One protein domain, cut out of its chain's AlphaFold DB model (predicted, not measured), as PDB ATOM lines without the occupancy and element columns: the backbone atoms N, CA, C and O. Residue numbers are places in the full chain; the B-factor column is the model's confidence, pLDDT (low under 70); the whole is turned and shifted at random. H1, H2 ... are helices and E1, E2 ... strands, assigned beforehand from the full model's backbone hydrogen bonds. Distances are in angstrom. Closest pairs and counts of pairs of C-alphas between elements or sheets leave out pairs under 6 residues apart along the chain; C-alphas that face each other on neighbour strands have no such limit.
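This is residues 68 to 212 of the 212 residues of an uncharacterized protein of Bacillus thuringiensis serovar toumanoffi (UniProt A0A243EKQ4). A long, strongly twisted four-stranded sheet makes one part of a flat, only just loose model, with the short helix H2 over one of its faces and the small helix H1 only grazing it. The longest helix, H3, stands off the sheet at the far end of the model, and long stretches with no named element, residues 130 to 152 and 174 to 194, run between the sheet's end of the model and H3's end. The printed part has 145 residues, with three named helices and four named strands in the order H1 E1 H2 E2 E3 E4 H3; the sheet runs E1 E4 E3 E2, antiparallel throughout. The class is mixed, helices and strands, with under half of the residues in named elements; the radius of gyration of the C-alphas is 17.6 A, close to compact, and the spans are 53 by 42 by 23 A.

H1, residues 77 to 81, only grazes the sheet of E1, residues 94 to 102, E2, residues 125 to 129, E3, residues 153 to 160, and E4, residues 163 to 173. The closest C-alphas of H1 and E1 are those of Phe 80 and Leu 96, 7.0 A apart. E1, an edge strand, is antiparallel to E4 at 154 degrees, with N 98 and O 170 within hydrogen-bond range at 2.9 A. H2, residues 109 to 117, is on the sheet at a height over the sheet of 9.9 A; it lies over E3 and runs across the strands, only just, at 62 degrees to E3 on the local plane. The closest C-alphas of H2 and E3 are those of Leu 115 and Lys 156, 7.4 A apart. E2, E3 and E4 form a meander, each strand the antiparallel neighbour of the one before. In the hairpin of E2 and E3, N 128 and O 154 are 2.8 A apart; in the hairpin of E3 and E4, N 157 and O 165 are 2.8 A apart, both within hydrogen-bond range. H3, residues 195 to 210, is not on the sheet and is apart from H1 and H2. In H1, H2 and H3 every O i to N i+4 pair is within hydrogen-bond range.

H1 begins at C-alpha 77, (174.661, 244.244, 329.853), and is 6.2 A long. E1 measures 25.5 A, H2 12.2 A, E2 13.5 A, E3 22.0 A and E4 32.9 A from first to last C-alpha. H3 measures 22.9 A and ends at C-alpha 210, (186.819, 237.876, 338.676).

The two C-alphas farthest apart, those of Gly 122 and Thr 196, are 54.8 A apart. The printed part has no cut. The links H1 to E1, E2 to E3 and E4 to H3 are long. The mean pLDDT of the printed part is 91.8, and residue 212, the chain's last, is under 70.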
ATOM      1  N   LEU A  68     167.814 234.764 341.109       93.75
ATOM      2  CA  LEU A  68     167.814 236.193 340.753       93.75
ATOM      3  C   LEU A  68     167.000 236.457 339.480       93.75
ATOM      4  O   LEU A  68     166.123 237.322 339.489       93.75
ATOM      5  N   ILE A  69     167.224 235.667 338.427       89.94
ATOM      6  CA  ILE A  69     166.471 235.758 337.170       89.94
ATOM      7  C   ILE A  69     164.983 235.491 337.419       89.94
ATOM      8  O   ILE A  69     164.149 236.261 336.950       89.94
ATOM      9  N   GLY A  70     164.643 234.469 338.213       89.88
ATOM     10  CA  GLY A  70     163.258 234.171 338.603       89.88
ATOM     11  C   GLY A  70     162.583 235.300 339.392       89.88
ATOM     12  O   GLY A  70     161.380 235.505 339.277       89.88
ATOM     13  N   MET A  71     163.353 236.096 340.137       91.31
ATOM     14  CA  MET A  71     162.868 237.315 340.796       91.31
ATOM     15  C   MET A  71     162.779 238.514 339.832       91.31
ATOM     16  O   MET A  71     162.263 239.572 340.197       91.31
ATOM     17  N   GLY A  72     163.265 238.390 338.597       90.88
ATOM     18  CA  GLY A  72     163.363 239.479 337.627       90.88
ATOM     19  C   GLY A  72     164.543 240.420 337.879       90.88
ATOM     20  O   GLY A  72     164.543 241.537 337.356       90.88
ATOM     21  N   VAL A  73     165.527 239.998 338.677       93.81
ATOM     22  CA  VAL A  73     166.802 240.700 338.873       93.81
ATOM     23  C   VAL A  73     167.759 240.236 337.791       93.81
ATOM     24  O   VAL A  73     168.338 239.154 337.870       93.81
ATOM     25  N   VAL A  74     167.878 241.044 336.742       89.06
ATOM     26  CA  VAL A  74     168.550 240.655 335.500       89.06
ATOM     27  C   VAL A  74     169.643 241.661 335.175       89.06
ATOM     28  O   VAL A  74     169.427 242.872 335.274       89.06
ATOM     29  N   ASP A  75     170.808 241.158 334.771       90.62
ATOM     30  CA  ASP A  75     171.839 241.976 334.139       90.62
ATOM     31  C   ASP A  75     171.510 242.166 332.656       90.62
ATOM     32  O   ASP A  75     171.463 241.214 331.876       90.62
ATOM     33  N   LEU A  76     171.273 243.414 332.261       91.38
ATOM     34  CA  LEU A  76     170.962 243.757 330.876       91.38
ATOM     35  C   LEU A  76     172.216 243.946 330.012       91.38
ATOM     36  O   LEU A  76     172.103 244.018 328.786       91.38
ATOM     37  N   LYS A  77     173.418 244.009 330.600       91.81
ATOM     38  CA  LYS A  77     174.661 244.244 329.853       91.81
ATOM     39  C   LYS A  77     174.910 243.215 328.738       91.81
ATOM     40  O   LYS A  77     175.207 243.660 327.625       91.81
ATOM     41  N   PRO A  78     174.735 241.891 328.941       90.44
ATOM     42  CA  PRO A  78     174.882 240.905 327.867       90.44
ATOM     43  C   PRO A  78     173.892 241.110 326.714       90.44
ATOM     44  O   PRO A  78     174.229 240.878 325.555       90.44
ATOM     45  N   MET A  79     172.682 241.592 327.011       91.19
ATOM     46  CA  MET A  79     171.672 241.880 325.989       91.19
ATOM     47  C   MET A  79     172.045 243.119 325.175       91.19
ATOM     48  O   MET A  79     171.948 243.106 323.949       91.19
ATOM     49  N   PHE A  80     172.553 244.167 325.827       93.69
ATOM     50  CA  PHE A  80     173.076 245.338 325.122       93.69
ATOM     51  C   PHE A  80     174.288 245.002 324.257       93.69
ATOM     52  O   PHE A  80     174.397 245.519 323.147       93.69
ATOM     53  N   ALA A  81     175.149 244.092 324.723       91.44
ATOM     54  CA  ALA A  81     176.296 243.620 323.956       91.44
ATOM     55  C   ALA A  81     175.874 242.986 322.630       91.44
ATOM     56  O   ALA A  81     176.590 243.125 321.648       91.44
ATOM     57  N   LYS A  82     174.716 242.320 322.580       92.06
ATOM     58  CA  LYS A  82     174.163 241.678 321.375       92.06
ATOM     59  C   LYS A  82     173.273 242.607 320.540       92.06
ATOM     60  O   LYS A  82     172.792 242.203 319.489       92.06
ATOM     61  N   SER A  83     173.030 243.838 320.992       92.62
ATOM     62  CA  SER A  83     172.117 244.757 320.311       92.62
ATOM     63  C   SER A  83     172.661 245.185 318.941       92.62
ATOM     64  O   SER A  83     173.825 245.587 318.865       92.62
ATOM     65  N   PRO A  84     171.830 245.231 317.881       93.62
ATOM     66  CA  PRO A  84     172.241 245.769 316.581       93.62
ATOM     67  C   PRO A  84     172.509 247.280 316.628       93.62
ATOM     68  O   PRO A  84     173.177 247.820 315.757       93.62
ATOM     69  N   LYS A  85     172.016 247.976 317.665       94.50
ATOM     70  CA  LYS A  85     172.245 249.414 317.873       94.50
ATOM     71  C   LYS A  85     173.565 249.709 318.593       94.50
ATOM     72  O   LYS A  85     173.867 250.879 318.836       94.50
ATOM     73  N   ARG A  86     174.328 248.677 318.984       95.00
ATOM     74  CA  ARG A  86     175.646 248.859 319.604       95.00
ATOM     75  C   ARG A  86     176.574 249.556 318.610       95.00
ATOM     76  O   ARG A  86     176.585 249.240 317.425       95.00
ATOM     77  N   LYS A  87     177.367 250.490 319.108       95.44
ATOM     78  CA  LYS A  87     178.382 251.206 318.341       95.44
ATOM     79  C   LYS A  87     179.753 250.703 318.744       95.44
ATOM     80  O   LYS A  87     179.983 250.422 319.921       95.44
ATOM     81  N   PHE A  88     180.670 250.631 317.791       94.25
ATOM     82  CA  PHE A  88     182.066 250.329 318.079       94.25
ATOM     83  C   PHE A  88     182.823 251.611 318.432       94.25
ATOM     84  O   PHE A  88     182.564 252.685 317.885       94.25
ATOM     85  N   SER A  89     183.712 251.518 319.416       89.81
ATOM     86  CA  SER A  89     184.574 252.627 319.826       89.81
ATOM     87  C   SER A  89     185.831 252.670 318.954       89.81
ATOM     88  O   SER A  89     186.347 251.625 318.566       89.81
ATOM     89  N   LYS A  90     186.370 253.874 318.706       87.56
ATOM     90  CA  LYS A  90     187.625 254.067 317.950       87.56
ATOM     91  C   LYS A  90     188.815 253.317 318.567       87.56
ATOM     92  O   LYS A  90     189.715 252.913 317.850       87.56
ATOM     93  N   LYS A  91     188.809 253.125 319.890       85.06
ATOM     94  CA  LYS A  91     189.856 252.412 320.651       85.06
ATOM     95  C   LYS A  91     189.588 250.903 320.785       85.06
ATOM     96  O   LYS A  91     190.132 250.263 321.677       85.06
ATOM     97  N   GLY A  92     188.686 250.355 319.970       86.06
ATOM     98  CA  GLY A  92     188.158 249.004 320.141       86.06
ATOM     99  C   GLY A  92     187.058 248.921 321.207       86.06
ATOM    100  O   GLY A  92     186.850 249.834 322.014       86.06
ATOM    101  N   GLY A  93     186.310 247.816 321.188       91.25
ATOM    102  CA  GLY A  93     185.169 247.583 322.075       91.25
ATOM    103  C   GLY A  93     183.853 248.189 321.579       91.25
ATOM    104  O   GLY A  93     183.764 248.728 320.474       91.25
ATOM    105  N   TRP A  94     182.810 248.089 322.404       94.44
ATOM    106  CA  TRP A  94     181.451 248.495 322.044       94.44
ATOM    107  C   TRP A  94     180.803 249.339 323.137       94.44
ATOM    108  O   TRP A  94     181.081 249.178 324.325       94.44
ATOM    109  N   TYR A  95     179.894 250.219 322.734       95.62
ATOM    110  CA  TYR A  95     179.043 250.978 323.636       95.62
ATOM    111  C   TYR A  95     177.642 251.171 323.055       95.62
ATOM    112  O   TYR A  95     177.414 251.033 321.856       95.62
ATOM    113  N   LEU A  96     176.688 251.490 323.920       95.50
ATOM    114  CA  LEU A  96     175.322 251.834 323.557       95.50
ATOM    115  C   LEU A  96     174.824 252.912 324.524       95.50
ATOM    116  O   LEU A  96     174.970 252.784 325.740       95.50
ATOM    117  N   ASP A  97     174.239 253.974 323.978       93.75
ATOM    118  CA  ASP A  97     173.587 255.017 324.766       93.75
ATOM    119  C   ASP A  97     172.112 254.652 324.927       93.75
ATOM    120  O   ASP A  97     171.346 254.639 323.965       93.75
ATOM    121  N   VAL A  98     171.727 254.296 326.152       93.69
ATOM    122  CA  VAL A  98     170.384 253.811 326.466       93.69
ATOM    123  C   VAL A  98     169.551 254.979 327.002       93.69
ATOM    124  O   VAL A  98     169.897 255.537 328.053       93.69
ATOM    125  N   PRO A  99     168.455 255.357 326.321       94.06
ATOM    126  CA  PRO A  99     167.522 256.349 326.831       94.06
ATOM    127  C   PRO A  99     166.660 255.747 327.945       94.06
ATOM    128  O   PRO A  99     166.060 254.684 327.793       94.06
ATOM    129  N   ILE A 100     166.560 256.455 329.064       92.50
ATOM    130  CA  ILE A 100     165.748 256.078 330.219       92.50
ATOM    131  C   ILE A 100     164.732 257.186 330.450       92.50
ATOM    132  O   ILE A 100     165.053 258.254 330.976       92.50
ATOM    133  N   ARG A 101     163.483 256.921 330.063       93.69
ATOM    134  CA  ARG A 101     162.379 257.859 330.277       93.69
ATOM    135  C   ARG A 101     162.090 257.995 331.771       93.69
ATOM    136  O   ARG A 101     161.883 256.999 332.466       93.69
ATOM    137  N   ARG A 102     162.024 259.232 332.256       92.81
ATOM    138  CA  ARG A 102     161.630 259.568 333.625       92.81
ATOM    139  C   ARG A 102     160.230 260.165 333.604       92.81
ATOM    140  O   ARG A 102     159.997 261.234 333.054       92.81
ATOM    141  N   LYS A 103     159.271 259.432 334.173       91.88
ATOM    142  CA  LYS A 103     157.900 259.924 334.362       91.88
ATOM    143  C   LYS A 103     157.836 260.723 335.660       91.88
ATOM    144  O   LYS A 103     158.424 260.280 336.641       91.88
ATOM    145  N   ALA A 104     157.050 261.802 335.688       89.19
ATOM    146  CA  ALA A 104     156.842 262.629 336.885       89.19
ATOM    147  C   ALA A 104     156.525 261.797 338.137       89.19
ATOM    148  O   ALA A 104     157.217 261.912 339.139       89.19
ATOM    149  N   ARG A 105     155.589 260.846 338.020       89.06
ATOM    150  CA  ARG A 105     155.196 259.927 339.105       89.06
ATOM    151  C   ARG A 105     156.317 259.053 339.690       89.06
ATOM    152  O   ARG A 105     156.121 258.457 340.735       89.06
ATOM    153  N   GLY A 106     157.431 258.881 338.977       87.06
ATOM    154  CA  GLY A 106     158.568 258.074 339.432       87.06
ATOM    155  C   GLY A 106     159.754 258.904 339.927       87.06
ATOM    156  O   GLY A 106     160.741 258.329 340.384       87.06
ATOM    157  N   MET A 107     159.690 260.231 339.798       91.81
ATOM    158  CA  MET A 107     160.736 261.146 340.257       91.81
ATOM    159  C   MET A 107     160.511 261.509 341.727       91.81
ATOM    160  O   MET A 107     159.379 261.470 342.211       91.81
ATOM    161  N   SER A 108     161.582 261.837 342.455       93.25
ATOM    162  CA  SER A 108     161.427 262.424 343.787       93.25
ATOM    163  C   SER A 108     160.817 263.820 343.636       93.25
ATOM    164  O   SER A 108     160.983 264.469 342.598       93.25
ATOM    165  N   ARG A 109     160.103 264.299 344.660       93.19
ATOM    166  CA  ARG A 109     159.501 265.641 344.628       93.19
ATOM    167  C   ARG A 109     160.556 266.718 344.351       93.19
ATOM    168  O   ARG A 109     160.371 267.531 343.459       93.19
ATOM    169  N   ARG A 110     161.714 266.617 345.015       94.56
ATOM    170  CA  ARG A 110     162.871 267.508 344.819       94.56
ATOM    171  C   ARG A 110     163.392 267.489 343.382       94.56
ATOM    172  O   ARG A 110     163.607 268.548 342.805       94.56
ATOM    173  N   MET A 111     163.541 266.303 342.786       94.88
ATOM    174  CA  MET A 111     163.938 266.170 341.381       94.88
ATOM    175  C   MET A 111     162.929 266.846 340.449       94.88
ATOM    176  O   MET A 111     163.315 267.573 339.537       94.88
ATOM    177  N   TYR A 112     161.635 266.595 340.659       94.25
ATOM    178  CA  TYR A 112     160.589 267.168 339.820       94.25
ATOM    179  C   TYR A 112     160.546 268.694 339.925       94.25
ATOM    180  O   TYR A 112     160.519 269.365 338.894       94.25
ATOM    181  N   ASP A 113     160.598 269.233 341.142       94.19
ATOM    182  CA  ASP A 113     160.562 270.674 341.392       94.19
ATOM    183  C   ASP A 113     161.796 271.367 340.792       94.19
ATOM    184  O   ASP A 113     161.649 272.367 340.087       94.19
ATOM    185  N   GLN A 114     162.990 270.774 340.950       94.75
ATOM    186  CA  GLN A 114     164.221 271.249 340.307       94.75
ATOM    187  C   GLN A 114     164.050 271.336 338.786       94.75
ATOM    188  O   GLN A 114     164.325 272.366 338.180       94.75
ATOM    189  N   LEU A 115     163.576 270.261 338.153       94.19
ATOM    190  CA  LEU A 115     163.442 270.206 336.697       94.19
ATOM    191  C   LEU A 115     162.335 271.111 336.162       94.19
ATOM    192  O   LEU A 115     162.453 271.646 335.056       94.19
ATOM    193  N   ARG A 116     161.255 271.290 336.925       91.94
ATOM    194  CA  ARG A 116     160.161 272.192 336.569       91.94
ATOM    195  C   ARG A 116     160.627 273.646 336.572       91.94
ATOM    196  O   ARG A 116     160.271 274.356 335.638       91.94
ATOM    197  N   ALA A 117     161.431 274.040 337.559       93.44
ATOM    198  CA  ALA A 117     161.940 275.401 337.717       93.44
ATOM    199  C   ALA A 117     162.955 275.822 336.640       93.44
ATOM    200  O   ALA A 117     163.134 277.014 336.418       93.44
ATOM    201  N   VAL A 118     163.603 274.872 335.954       94.19
ATOM    202  CA  VAL A 118     164.515 275.202 334.847       94.19
ATOM    203  C   VAL A 118     163.743 275.822 333.686       94.19
ATOM    204  O   VAL A 118     162.949 275.135 333.029       94.19
ATOM    205  N   ASP A 119     164.027 277.089 333.401       92.06
ATOM    206  CA  ASP A 119     163.578 277.751 332.183       92.06
ATOM    207  C   ASP A 119     164.317 277.179 330.963       92.06
ATOM    208  O   ASP A 119     165.527 276.956 330.982       92.06
ATOM    209  N   MET A 120     163.560 276.892 329.907       91.62
ATOM    210  CA  MET A 120     164.094 276.380 328.646       91.62
ATOM    211  C   MET A 120     164.427 277.506 327.661       91.62
ATOM    212  O   MET A 120     164.978 277.209 326.607       91.62
ATOM    213  N   GLY A 121     164.078 278.768 327.946       88.56
ATOM    214  CA  GLY A 121     164.414 279.909 327.087       88.56
ATOM    215  C   GLY A 121     163.921 279.747 325.644       88.56
ATOM    216  O   GLY A 121     164.629 280.076 324.699       88.56
ATOM    217  N   GLY A 122     162.752 279.123 325.455       85.62
ATOM    218  CA  GLY A 122     162.194 278.804 324.133       85.62
ATOM    219  C   GLY A 122     162.843 277.615 323.404       85.62
ATOM    220  O   GLY A 122     162.373 277.229 322.333       85.62
ATOM    221  N   GLN A 123     163.878 276.982 323.965       90.81
ATOM    222  CA  GLN A 123     164.486 275.785 323.383       90.81
ATOM    223  C   GLN A 123     163.554 274.575 323.492       90.81
ATOM    224  O   GLN A 123     162.839 274.393 324.474       90.81
ATOM    225  N   GLN A 124     163.619 273.676 322.507       92.00
ATOM    226  CA  GLN A 124     162.862 272.418 322.537       92.00
ATOM    227  C   GLN A 124     163.469 271.383 323.497       92.00
ATOM    228  O   GLN A 124     162.764 270.488 323.971       92.00
ATOM    229  N   LYS A 125     164.780 271.463 323.770       94.75
ATOM    230  CA  LYS A 125     165.520 270.506 324.605       94.75
ATOM    231  C   LYS A 125     166.644 271.206 325.358       94.75
ATOM    232  O   LYS A 125     167.415 271.928 324.739       94.75
ATOM    233  N   ILE A 126     166.785 270.909 326.646       95.56
ATOM    234  CA  ILE A 126     167.897 271.375 327.482       95.56
ATOM    235  C   ILE A 126     168.417 270.234 328.358       95.56
ATOM    236  O   ILE A 126     167.650 269.375 328.800       95.56
ATOM    237  N   ASN A 127     169.726 270.211 328.603       95.44
ATOM    238  CA  ASN A 127     170.344 269.286 329.548       95.44
ATOM    239  C   ASN A 127     170.446 269.939 330.923       95.44
ATOM    240  O   ASN A 127     170.967 271.040 331.056       95.44
ATOM    241  N   VAL A 128     169.985 269.225 331.943       95.12
ATOM    242  CA  VAL A 128     169.997 269.662 333.337       95.12
ATOM    243  C   VAL A 128     170.790 268.654 334.155       95.12
ATOM    244  O   VAL A 128     170.629 267.443 333.989       95.12
ATOM    245  N   ILE A 129     171.653 269.137 335.042       94.00
ATOM    246  CA  ILE A 129     172.317 268.300 336.043       94.00
ATOM    247  C   ILE A 129     171.404 268.247 337.270       94.00
ATOM    248  O   ILE A 129     171.046 269.283 337.821       94.00
ATOM    249  N   SER A 130     170.995 267.045 337.677       92.81
ATOM    250  CA  SER A 130     170.128 266.836 338.838       92.81
ATOM    251  C   SER A 130     170.745 265.824 339.789       92.81
ATOM    252  O   SER A 130     170.829 264.635 339.475       92.81
ATOM    253  N   ASP A 131     171.120 266.280 340.982       91.00
ATOM    254  CA  ASP A 131     171.662 265.415 342.038       91.00
ATOM    255  C   ASP A 131     170.651 264.367 342.518       91.00
ATOM    256  O   ASP A 131     171.022 263.300 343.002       91.00
ATOM    257  N   TYR A 132     169.370 264.627 342.265       92.62
ATOM    258  CA  TYR A 132     168.238 263.803 342.664       92.62
ATOM    259  C   TYR A 132     167.853 262.723 341.638       92.62
ATOM    260  O   TYR A 132     166.891 261.978 341.840       92.62
ATOM    261  N   LEU A 133     168.592 262.591 340.523       90.75
ATOM    262  CA  LEU A 133     168.266 261.673 339.416       90.75
ATOM    263  C   LEU A 133     168.099 260.202 339.855       90.75
ATOM    264  O   LEU A 133     167.447 259.398 339.167       90.75
ATOM    265  N   TYR A 134     168.705 259.828 340.981       89.69
ATOM    266  CA  TYR A 134     168.716 258.463 341.497       89.69
ATOM    267  C   TYR A 134     168.160 258.314 342.920       89.69
ATOM    268  O   TYR A 134     168.276 257.213 343.455       89.69
ATOM    269  N   ASP A 135     167.511 259.335 343.492       87.00
ATOM    270  CA  ASP A 135     166.950 259.301 344.858       87.00
ATOM    271  C   ASP A 135     166.019 258.108 345.089       87.00
ATOM    272  O   ASP A 135     166.136 257.380 346.069       87.00
ATOM    273  N   ASN A 136     165.121 257.860 344.135       84.62
ATOM    274  CA  ASN A 136     164.130 256.786 344.224       84.62
ATOM    275  C   ASN A 136     164.654 255.449 343.686       84.62
ATOM    276  O   ASN A 136     163.874 254.557 343.342       84.62
ATOM    277  N   ARG A 137     165.970 255.297 343.494       85.25
ATOM    278  CA  ARG A 137     166.505 254.045 342.970       85.25
ATOM    279  C   ARG A 137     166.527 253.015 344.088       85.25
ATOM    280  O   ARG A 137     167.345 253.109 344.994       85.25
ATOM    281  N   GLY A 138     165.697 251.989 343.943       85.88
ATOM    282  CA  GLY A 138     165.643 250.880 344.882       85.88
ATOM    283  C   GLY A 138     167.028 250.288 345.198       85.88
ATOM    284  O   GLY A 138     167.911 250.186 344.327       85.88
ATOM    285  N   VAL A 139     167.223 249.957 346.472       91.50
ATOM    286  CA  VAL A 139     168.486 249.503 347.062       91.50
ATOM    287  C   VAL A 139     168.335 248.043 347.470       91.50
ATOM    288  O   VAL A 139     167.287 247.634 347.957       91.50
ATOM    289  N   SER A 140     169.376 247.257 347.230       94.19
ATOM    290  CA  SER A 140     169.470 245.871 347.676       94.19
ATOM    291  C   SER A 140     170.210 245.774 349.008       94.19
ATOM    292  O   SER A 140     171.160 246.523 349.229       94.19
ATOM    293  N   ASP A 141     169.902 244.764 349.816       96.44
ATOM    294  CA  ASP A 141     170.749 244.391 350.958       96.44
ATOM    295  C   ASP A 141     172.059 243.710 350.516       96.44
ATOM    296  O   ASP A 141     172.978 243.526 351.313       96.44
ATOM    297  N   ALA A 142     172.186 243.347 349.232       95.12
ATOM    298  CA  ALA A 142     173.438 242.925 348.617       95.12
ATOM    299  C   ALA A 142     174.194 244.158 348.073       95.12
ATOM    300  O   ALA A 142     173.901 244.614 346.961       95.12
ATOM    301  N   PRO A 143     175.194 244.708 348.796       93.62
ATOM    302  CA  PRO A 143     175.877 245.945 348.414       93.62
ATOM    303  C   PRO A 143     176.506 245.905 347.021       93.62
ATOM    304  O   PRO A 143     176.545 246.931 346.343       93.62
ATOM    305  N   LEU A 144     176.944 244.738 346.541       93.31
ATOM    306  CA  LEU A 144     177.552 244.626 345.212       93.31
ATOM    307  C   LEU A 144     176.552 244.817 344.061       93.31
ATOM    308  O   LEU A 144     176.970 245.116 342.945       93.31
ATOM    309  N   LEU A 145     175.241 244.730 344.310       93.19
ATOM    310  CA  LEU A 145     174.217 245.112 343.328       93.19
ATOM    311  C   LEU A 145     173.978 246.631 343.282       93.19
ATOM    312  O   LEU A 145     173.399 247.164 342.325       93.19
ATOM    313  N   ASN A 146     174.432 247.369 344.297       93.50
ATOM    314  CA  ASN A 146     174.131 248.786 344.477       93.50
ATOM    315  C   ASN A 146     175.070 249.710 343.690       93.50
ATOM    316  O   ASN A 146     175.579 250.697 344.214       93.50
ATOM    317  N   TYR A 147     175.247 249.445 342.392       91.75
ATOM    318  CA  TYR A 147     175.994 250.329 341.496       91.75
ATOM    319  C   TYR A 147     175.501 251.781 341.574       91.75
ATOM    320  O   TYR A 147     174.295 252.027 341.430       91.75
ATOM    321  N   LYS A 148     176.431 252.729 341.713       88.81
ATOM    322  CA  LYS A 148     176.182 254.174 341.646       88.81
ATOM    323  C   LYS A 148     176.512 254.692 340.236       88.81
ATOM    324  O   LYS A 148     177.648 254.537 339.790       88.81
ATOM    325  N   PRO A 149     175.540 255.245 339.489       88.19
ATOM    326  CA  PRO A 149     175.803 255.821 338.174       88.19
ATOM    327  C   PRO A 149     176.729 257.037 338.268       88.19
ATOM    328  O   PRO A 149     176.714 257.746 339.264       88.19
ATOM    329  N   LYS A 150     177.524 257.269 337.216       87.19
ATOM    330  CA  LYS A 150     178.535 258.340 337.175       87.19
ATOM    331  C   LYS A 150     178.021 259.682 336.642       87.19
ATOM    332  O   LYS A 150     178.720 260.676 336.753       87.19
ATOM    333  N   SER A 151     176.851 259.701 336.001       88.50
ATOM    334  CA  SER A 151     176.276 260.906 335.396       88.50
ATOM    335  C   SER A 151     174.890 261.167 335.964       88.50
ATOM    336  O   SER A 151     174.060 260.251 336.026       88.50
ATOM    337  N   ASN A 152     174.677 262.431 336.322       92.31
ATOM    338  CA  ASN A 152     173.454 262.997 336.886       92.31
ATOM    339  C   ASN A 152     172.699 263.870 335.867       92.31
ATOM    340  O   ASN A 152     171.865 264.694 336.231       92.31
ATOM    341  N   THR A 153     173.000 263.714 334.576       95.00
ATOM    342  CA  THR A 153     172.404 264.534 333.520       95.00
ATOM    343  C   THR A 153     171.059 263.970 333.075       95.00
ATOM    344  O   THR A 153     170.915 262.774 332.802       95.00
ATOM    345  N   ILE A 154     170.080 264.855 332.943       95.31
ATOM    346  CA  ILE A 154     168.767 264.565 332.389       95.31
ATOM    347  C   ILE A 154     168.391 265.625 331.360       95.31
ATOM    348  O   ILE A 154     168.588 266.817 331.565       95.31
ATOM    349  N   THR A 155     167.854 265.187 330.231       96.19
ATOM    350  CA  THR A 155     167.359 266.071 329.183       96.19
ATOM    351  C   THR A 155     165.884 266.361 329.439       96.19
ATOM    352  O   THR A 155     165.068 265.433 329.479       96.19
ATOM    353  N   LYS A 156     165.545 267.640 329.601       96.00
ATOM    354  CA  LYS A 156     164.171 268.157 329.606       96.00
ATOM    355  C   LYS A 156     163.786 268.494 328.168       96.00
ATOM    356  O   LYS A 156     164.539 269.166 327.469       96.00
ATOM    357  N   ILE A 157     162.642 267.993 327.718       95.69
ATOM    358  CA  ILE A 157     162.150 268.104 326.342       95.69
ATOM    359  C   ILE A 157     160.758 268.727 326.394       95.69
ATOM    360  O   ILE A 157     159.898 268.222 327.112       95.69
ATOM    361  N   ALA A 158     160.517 269.803 325.649       93.44
ATOM    362  CA  ALA A 158     159.176 270.353 325.495       93.44
ATOM    363  C   ALA A 158     158.307 269.381 324.679       93.44
ATOM    364  O   ALA A 158     158.722 268.905 323.625       93.44
ATOM    365  N   SER A 159     157.114 269.053 325.181       90.75
ATOM    366  CA  SER A 159     156.177 268.134 324.510       90.75
ATOM    367  C   SER A 159     154.780 268.720 324.293       90.75
ATOM    368  O   SER A 159     153.885 268.043 323.795       90.75
ATOM    369  N   GLY A 160     154.588 269.992 324.641       84.06
ATOM    370  CA  GLY A 160     153.360 270.747 324.410       84.06
ATOM    371  C   GLY A 160     153.297 271.994 325.288       84.06
ATOM    372  O   GLY A 160     154.239 272.298 326.023       84.06
ATOM    373  N   LYS A 161     152.164 272.705 325.252       84.50
ATOM    374  CA  LYS A 161     151.949 273.913 326.064       84.50
ATOM    375  C   LYS A 161     152.056 273.575 327.559       84.50
ATOM    376  O   LYS A 161     151.203 272.874 328.101       84.50
ATOM    377  N   GLY A 162     153.135 274.025 328.201       81.56
ATOM    378  CA  GLY A 162     153.419 273.781 329.621       81.56
ATOM    379  C   GLY A 162     153.719 272.321 329.989       81.56
ATOM    380  O   GLY A 162     153.642 271.963 331.164       81.56
ATOM    381  N   ARG A 163     154.024 271.457 329.010       89.06
ATOM    382  CA  ARG A 163     154.307 270.030 329.234       89.06
ATOM    383  C   ARG A 163     155.734 269.688 328.842       89.06
ATOM    384  O   ARG A 163     156.237 270.138 327.811       89.06
ATOM    385  N   HIS A 164     156.357 268.849 329.665       92.81
ATOM    386  CA  HIS A 164     157.732 268.419 329.469       92.81
ATOM    387  C   HIS A 164     157.881 266.913 329.667       92.81
ATOM    388  O   HIS A 164     157.337 266.336 330.613       92.81
ATOM    389  N   ASP A 165     158.673 266.301 328.795       94.88
ATOM    390  CA  ASP A 165     159.200 264.957 328.958       94.88
ATOM    391  C   ASP A 165     160.638 265.010 329.473       94.88
ATOM    392  O   ASP A 165     161.399 265.933 329.184       94.88
ATOM    393  N   TYR A 166     161.019 263.981 330.224       95.38
ATOM    394  CA  TYR A 166     162.341 263.888 330.824       95.38
ATOM    395  C   TYR A 166     163.006 262.574 330.428       95.38
ATOM    396  O   TYR A 166     162.434 261.489 330.596       95.38
ATOM    397  N   VAL A 167     164.224 262.657 329.901       95.88
ATOM    398  CA  VAL A 167     164.994 261.494 329.448       95.88
ATOM    399  C   VAL A 167     166.407 261.586 329.992       95.88
ATOM    400  O   VAL A 167     167.124 262.539 329.720       95.88
ATOM    401  N   ALA A 168     166.823 260.580 330.754       94.56
ATOM    402  CA  ALA A 168     168.216 260.426 331.146       94.56
ATOM    403  C   ALA A 168     168.897 259.458 330.182       94.56
ATOM    404  O   ALA A 168     168.353 258.394 329.885       94.56
ATOM    405  N   PHE A 169     170.095 259.792 329.721       92.69
ATOM    406  CA  PHE A 169     170.896 258.885 328.908       92.69
ATOM    407  C   PHE A 169     171.949 258.224 329.781       92.69
ATOM    408  O   PHE A 169     172.670 258.883 330.529       92.69
ATOM    409  N   ARG A 170     172.049 256.898 329.689       92.12
ATOM    410  CA  ARG A 170     173.109 256.144 330.356       92.12
ATOM    411  C   ARG A 170     173.843 255.301 329.331       92.12
ATOM    412  O   ARG A 170     173.234 254.528 328.598       92.12
ATOM    413  N   ARG A 171     175.168 255.420 329.325       92.69
ATOM    414  CA  ARG A 171     176.034 254.603 328.481       92.69
ATOM    415  C   ARG A 171     176.287 253.244 329.121       92.69
ATOM    416  O   ARG A 171     176.702 253.156 330.279       92.69
ATOM    417  N   VAL A 172     176.071 252.188 328.351       93.75
ATOM    418  CA  VAL A 172     176.628 250.855 328.597       93.75
ATOM    419  C   VAL A 172     177.780 250.628 327.632       93.75
ATOM    420  O   VAL A 172     177.749 251.108 326.503       93.75
ATOM    421  N   SER A 173     178.811 249.920 328.068       93.69
ATOM    422  CA  SER A 173     179.928 249.523 327.207       93.69
ATOM    423  C   SER A 173     180.568 248.237 327.697       93.69
ATOM    424  O   SER A 173     180.323 247.827 328.837       93.69
ATOM    425  N   ASN A 174     181.445 247.635 326.892       91.31
ATOM    426  CA  ASN A 174     182.299 246.532 327.340       91.31
ATOM    427  C   ASN A 174     183.039 246.879 328.649       91.31
ATOM    428  O   ASN A 174     183.022 246.076 329.576       91.31
ATOM    429  N   ASN A 175     183.514 248.121 328.792       89.31
ATOM    430  CA  ASN A 175     184.284 248.581 329.958       89.31
ATOM    431  C   ASN A 175     183.431 249.082 331.141       89.31
ATOM    432  O   ASN A 175     183.961 249.477 332.177       89.31
ATOM    433  N   SER A 176     182.103 249.133 331.004       89.56
ATOM    434  CA  SER A 176     181.225 249.509 332.121       89.56
ATOM    435  C   SER A 176     181.302 248.482 333.260       89.56
ATOM    436  O   SER A 176     181.528 247.302 333.004       89.56
ATOM    437  N   SER A 177     181.083 248.892 334.515       88.94
ATOM    438  CA  SER A 177     181.092 247.949 335.648       88.94
ATOM    439  C   SER A 177     180.109 246.787 335.404       88.94
ATOM    440  O   SER A 177     178.991 247.060 334.948       88.94
ATOM    441  N   PRO A 178     180.463 245.523 335.727       86.94
ATOM    442  CA  PRO A 178     179.564 244.373 335.580       86.94
ATOM    443  C   PRO A 178     178.200 244.563 336.249       86.94
ATOM    444  O   PRO A 178     177.195 244.033 335.805       86.94
ATOM    445  N   THR A 179     178.143 245.378 337.301       89.75
ATOM    446  CA  THR A 179     176.935 245.582 338.110       89.75
ATOM    447  C   THR A 179     176.099 246.780 337.647       89.75
ATOM    448  O   THR A 179     175.038 247.076 338.201       89.75
ATOM    449  N   SER A 180     176.557 247.498 336.613       91.44
ATOM    450  CA  SER A 180     175.996 248.798 336.234       91.44
ATOM    451  C   SER A 180     174.624 248.738 335.571       91.44
ATOM    452  O   SER A 180     173.884 249.728 335.618       91.44
ATOM    453  N   TRP A 181     174.257 247.583 335.019       92.75
ATOM    454  CA  TRP A 181     173.017 247.379 334.268       92.75
ATOM    455  C   TRP A 181     172.115 246.297 334.852       92.75
ATOM    456  O   TRP A 181     171.233 245.788 334.164       92.75
ATOM    457  N   ILE A 182     172.276 246.025 336.148       92.69
ATOM    458  CA  ILE A 182     171.350 245.184 336.898       92.69
ATOM    459  C   ILE A 182     170.113 245.997 337.280       92.69
ATOM    460  O   ILE A 182     170.208 247.060 337.912       92.69
ATOM    461  N   VAL A 183     168.951 245.488 336.879       91.56
ATOM    462  CA  VAL A 183     167.632 246.064 337.175       91.56
ATOM    463  C   VAL A 183     166.921 245.284 338.282       91.56
ATOM    464  O   VAL A 183     167.286 244.149 338.574       91.56
ATOM    465  N   ASN A 184     165.916 245.905 338.913       93.00
ATOM    466  CA  ASN A 184     165.091 245.322 339.987       93.00
ATOM    467  C   ASN A 184     165.874 244.799 341.207       93.00
ATOM    468  O   ASN A 184     165.421 243.902 341.917       93.00
ATOM    469  N   ARG A 185     167.072 245.338 341.454       93.12
ATOM    470  CA  ARG A 185     167.957 244.921 342.557       93.12
ATOM    471  C   ARG A 185     167.313 245.038 343.943       93.12
ATOM    472  O   ARG A 185     167.673 244.293 344.844       93.12
ATOM    473  N   ASP A 186     166.350 245.936 344.091       93.88
ATOM    474  CA  ASP A 186     165.539 246.166 345.289       93.88
ATOM    475  C   ASP A 186     164.710 244.961 345.730       93.88
ATOM    476  O   ASP A 186     164.276 244.889 346.873       93.88
ATOM    477  N   LYS A 187     164.550 243.959 344.867       94.69
ATOM    478  CA  LYS A 187     163.934 242.691 345.256       94.69
ATOM    479  C   LYS A 187     164.841 241.835 346.141       94.69
ATOM    480  O   LYS A 187     164.352 240.950 346.838       94.69
ATOM    481  N   VAL A 188     166.152 242.069 346.116       95.44
ATOM    482  CA  VAL A 188     167.128 241.325 346.919       95.44
ATOM    483  C   VAL A 188     167.291 242.029 348.260       95.44
ATOM    484  O   VAL A 188     168.206 242.832 348.450       95.44
ATOM    485  N   THR A 189     166.387 241.716 349.181       95.69
ATOM    486  CA  THR A 189     166.430 242.142 350.584       95.69
ATOM    487  C   THR A 189     166.357 240.927 351.496       95.69
ATOM    488  O   THR A 189     165.861 239.869 351.099       95.69
ATOM    489  N   VAL A 190     166.840 241.051 352.728       95.12
ATOM    490  CA  VAL A 190     166.734 240.022 353.763       95.12
ATOM    491  C   VAL A 190     165.266 239.697 354.031       95.12
ATOM    492  O   VAL A 190     164.944 238.520 354.152       95.12
ATOM    493  N   ALA A 191     164.391 240.709 354.032       92.12
ATOM    494  CA  ALA A 191     162.951 240.547 354.237       92.12
ATOM    495  C   ALA A 191     162.274 239.715 353.132       92.12
ATOM    496  O   ALA A 191     161.485 238.828 353.431       92.12
ATOM    497  N   ASN A 192     162.620 239.952 351.862       89.62
ATOM    498  CA  ASN A 192     162.038 239.215 350.733       89.62
ATOM    499  C   ASN A 192     162.737 237.870 350.465       89.62
ATOM    500  O   ASN A 192     162.254 237.058 349.676       89.62
ATOM    501  N   THR A 193     163.921 237.651 351.046       91.88
ATOM    502  CA  THR A 193     164.758 236.481 350.760       91.88
ATOM    503  C   THR A 193     165.319 235.850 352.036       91.88
ATOM    504  O   THR A 193     164.577 235.256 352.807       91.88
ATOM    505  N   SER A 194     166.638 235.872 352.232       94.12
ATOM    506  CA  SER A 194     167.315 235.453 353.456       94.12
ATOM    507  C   SER A 194     168.717 236.057 353.513       94.12
ATOM    508  O   SER A 194     169.321 236.350 352.476       94.12
ATOM    509  N   LYS A 195     169.288 236.177 354.718       96.69
ATOM    510  CA  LYS A 195     170.680 236.635 354.909       96.69
ATOM    511  C   LYS A 195     171.671 235.798 354.087       96.69
ATOM    512  O   LYS A 195     172.569 236.337 353.443       96.69
ATOM    513  N   THR A 196     171.464 234.480 354.041       95.12
ATOM    514  CA  THR A 196     172.289 233.547 353.258       95.12
ATOM    515  C   THR A 196     172.180 233.801 351.759       95.12
ATOM    516  O   THR A 196     173.193 233.775 351.060       95.12
ATOM    517  N   PHE A 197     170.974 234.070 351.252       95.50
ATOM    518  CA  PHE A 197     170.785 234.381 349.839       95.50
ATOM    519  C   PHE A 197     171.482 235.691 349.465       95.50
ATOM    520  O   PHE A 197     172.259 235.705 348.517       95.50
ATOM    521  N   VAL A 198     171.306 236.751 350.259       96.62
ATOM    522  CA  VAL A 198     172.005 238.036 350.078       96.62
ATOM    523  C   VAL A 198     173.531 237.849 350.063       96.62
ATOM    524  O   VAL A 198     174.222 238.371 349.185       96.62
ATOM    525  N   ALA A 199     174.075 237.039 350.976       96.56
ATOM    526  CA  ALA A 199     175.500 236.711 350.990       96.56
ATOM    527  C   ALA A 199     175.943 235.956 349.721       96.56
ATOM    528  O   ALA A 199     176.984 236.272 349.143       96.56
ATOM    529  N   ASN A 200     175.145 234.994 349.251       95.88
ATOM    530  CA  ASN A 200     175.419 234.264 348.012       95.88
ATOM    531  C   ASN A 200     175.351 235.159 346.774       95.88
ATOM    532  O   ASN A 200     176.170 234.994 345.875       95.88
ATOM    533  N   VAL A 201     174.446 236.138 346.744       95.75
ATOM    534  CA  VAL A 201     174.395 237.150 345.684       95.75
ATOM    535  C   VAL A 201     175.696 237.947 345.655       95.75
ATOM    536  O   VAL A 201     176.292 238.092 344.594       95.75
ATOM    537  N   ASN A 202     176.220 238.390 346.801       95.62
ATOM    538  CA  ASN A 202     177.528 239.054 346.821       95.62
ATOM    539  C   ASN A 202     178.658 238.135 346.325       95.62
ATOM    540  O   ASN A 202     179.520 238.582 345.569       95.62
ATOM    541  N   ARG A 203     178.662 236.851 346.710       95.06
ATOM    542  CA  ARG A 203     179.644 235.871 346.203       95.06
ATOM    543  C   ARG A 203     179.542 235.710 344.688       95.06
ATOM    544  O   ARG A 203     180.569 235.697 344.019       95.06
ATOM    545  N   LEU A 204     178.322 235.657 344.158       92.56
ATOM    546  CA  LEU A 204     178.055 235.621 342.725       92.56
ATOM    547  C   LEU A 204     178.607 236.858 342.019       92.56
ATOM    548  O   LEU A 204     179.337 236.726 341.043       92.56
ATOM    549  N   MET A 205     178.331 238.050 342.543       92.31
ATOM    550  CA  MET A 205     178.845 239.286 341.955       92.31
ATOM    551  C   MET A 205     180.376 239.317 341.949       92.31
ATOM    552  O   MET A 205     180.965 239.634 340.919       92.31
ATOM    553  N   LYS A 206     181.032 238.917 343.048       92.50
ATOM    554  CA  LYS A 206     182.501 238.797 343.105       92.50
ATOM    555  C   LYS A 206     183.034 237.783 342.092       92.50
ATOM    556  O   LYS A 206     184.023 238.062 341.422       92.50
ATOM    557  N   TYR A 207     182.383 236.626 341.977       89.81
ATOM    558  CA  TYR A 207     182.761 235.593 341.017       89.81
ATOM    559  C   TYR A 207     182.674 236.110 339.579       89.81
ATOM    560  O   TYR A 207     183.624 235.942 338.820       89.81
ATOM    561  N   ASN A 208     181.580 236.786 339.224       85.38
ATOM    562  CA  ASN A 208     181.408 237.369 337.896       85.38
ATOM    563  C   ASN A 208     182.473 238.442 337.631       85.38
ATOM    564  O   ASN A 208     183.094 238.432 336.581       85.38
ATOM    565  N   MET A 209     182.771 239.308 338.603       85.06
ATOM    566  CA  MET A 209     183.819 240.329 338.455       85.06
ATOM    567  C   MET A 209     185.232 239.747 338.280       85.06
ATOM    568  O   MET A 209     186.069 240.409 337.678       85.06
ATOM    569  N   LYS A 210     185.511 238.544 338.802       85.81
ATOM    570  CA  LYS A 210     186.819 237.876 338.676       85.81
ATOM    571  C   LYS A 210     186.990 237.119 337.350       85.81
ATOM    572  O   LYS A 210     188.120 236.836 336.967       85.81
ATOM    573  N   ASN A 211     185.894 236.738 336.697       77.50
ATOM    574  CA  ASN A 211     185.901 235.827 335.546       77.50
ATOM    575  C   ASN A 211     185.250 236.441 334.288       77.50
ATOM    576  O   ASN A 211     184.736 235.697 333.454       77.50
ATOM    577  N   MET A 212     185.226 237.774 334.182       64.56
ATOM    578  CA  MET A 212     184.741 238.530 333.015       64.56
ATOM    579  C   MET A 212     185.881 239.190 332.254       64.56
ATOM    580  O   MET A 212     186.884 239.546 332.909       64.56
TER     581      MET A 212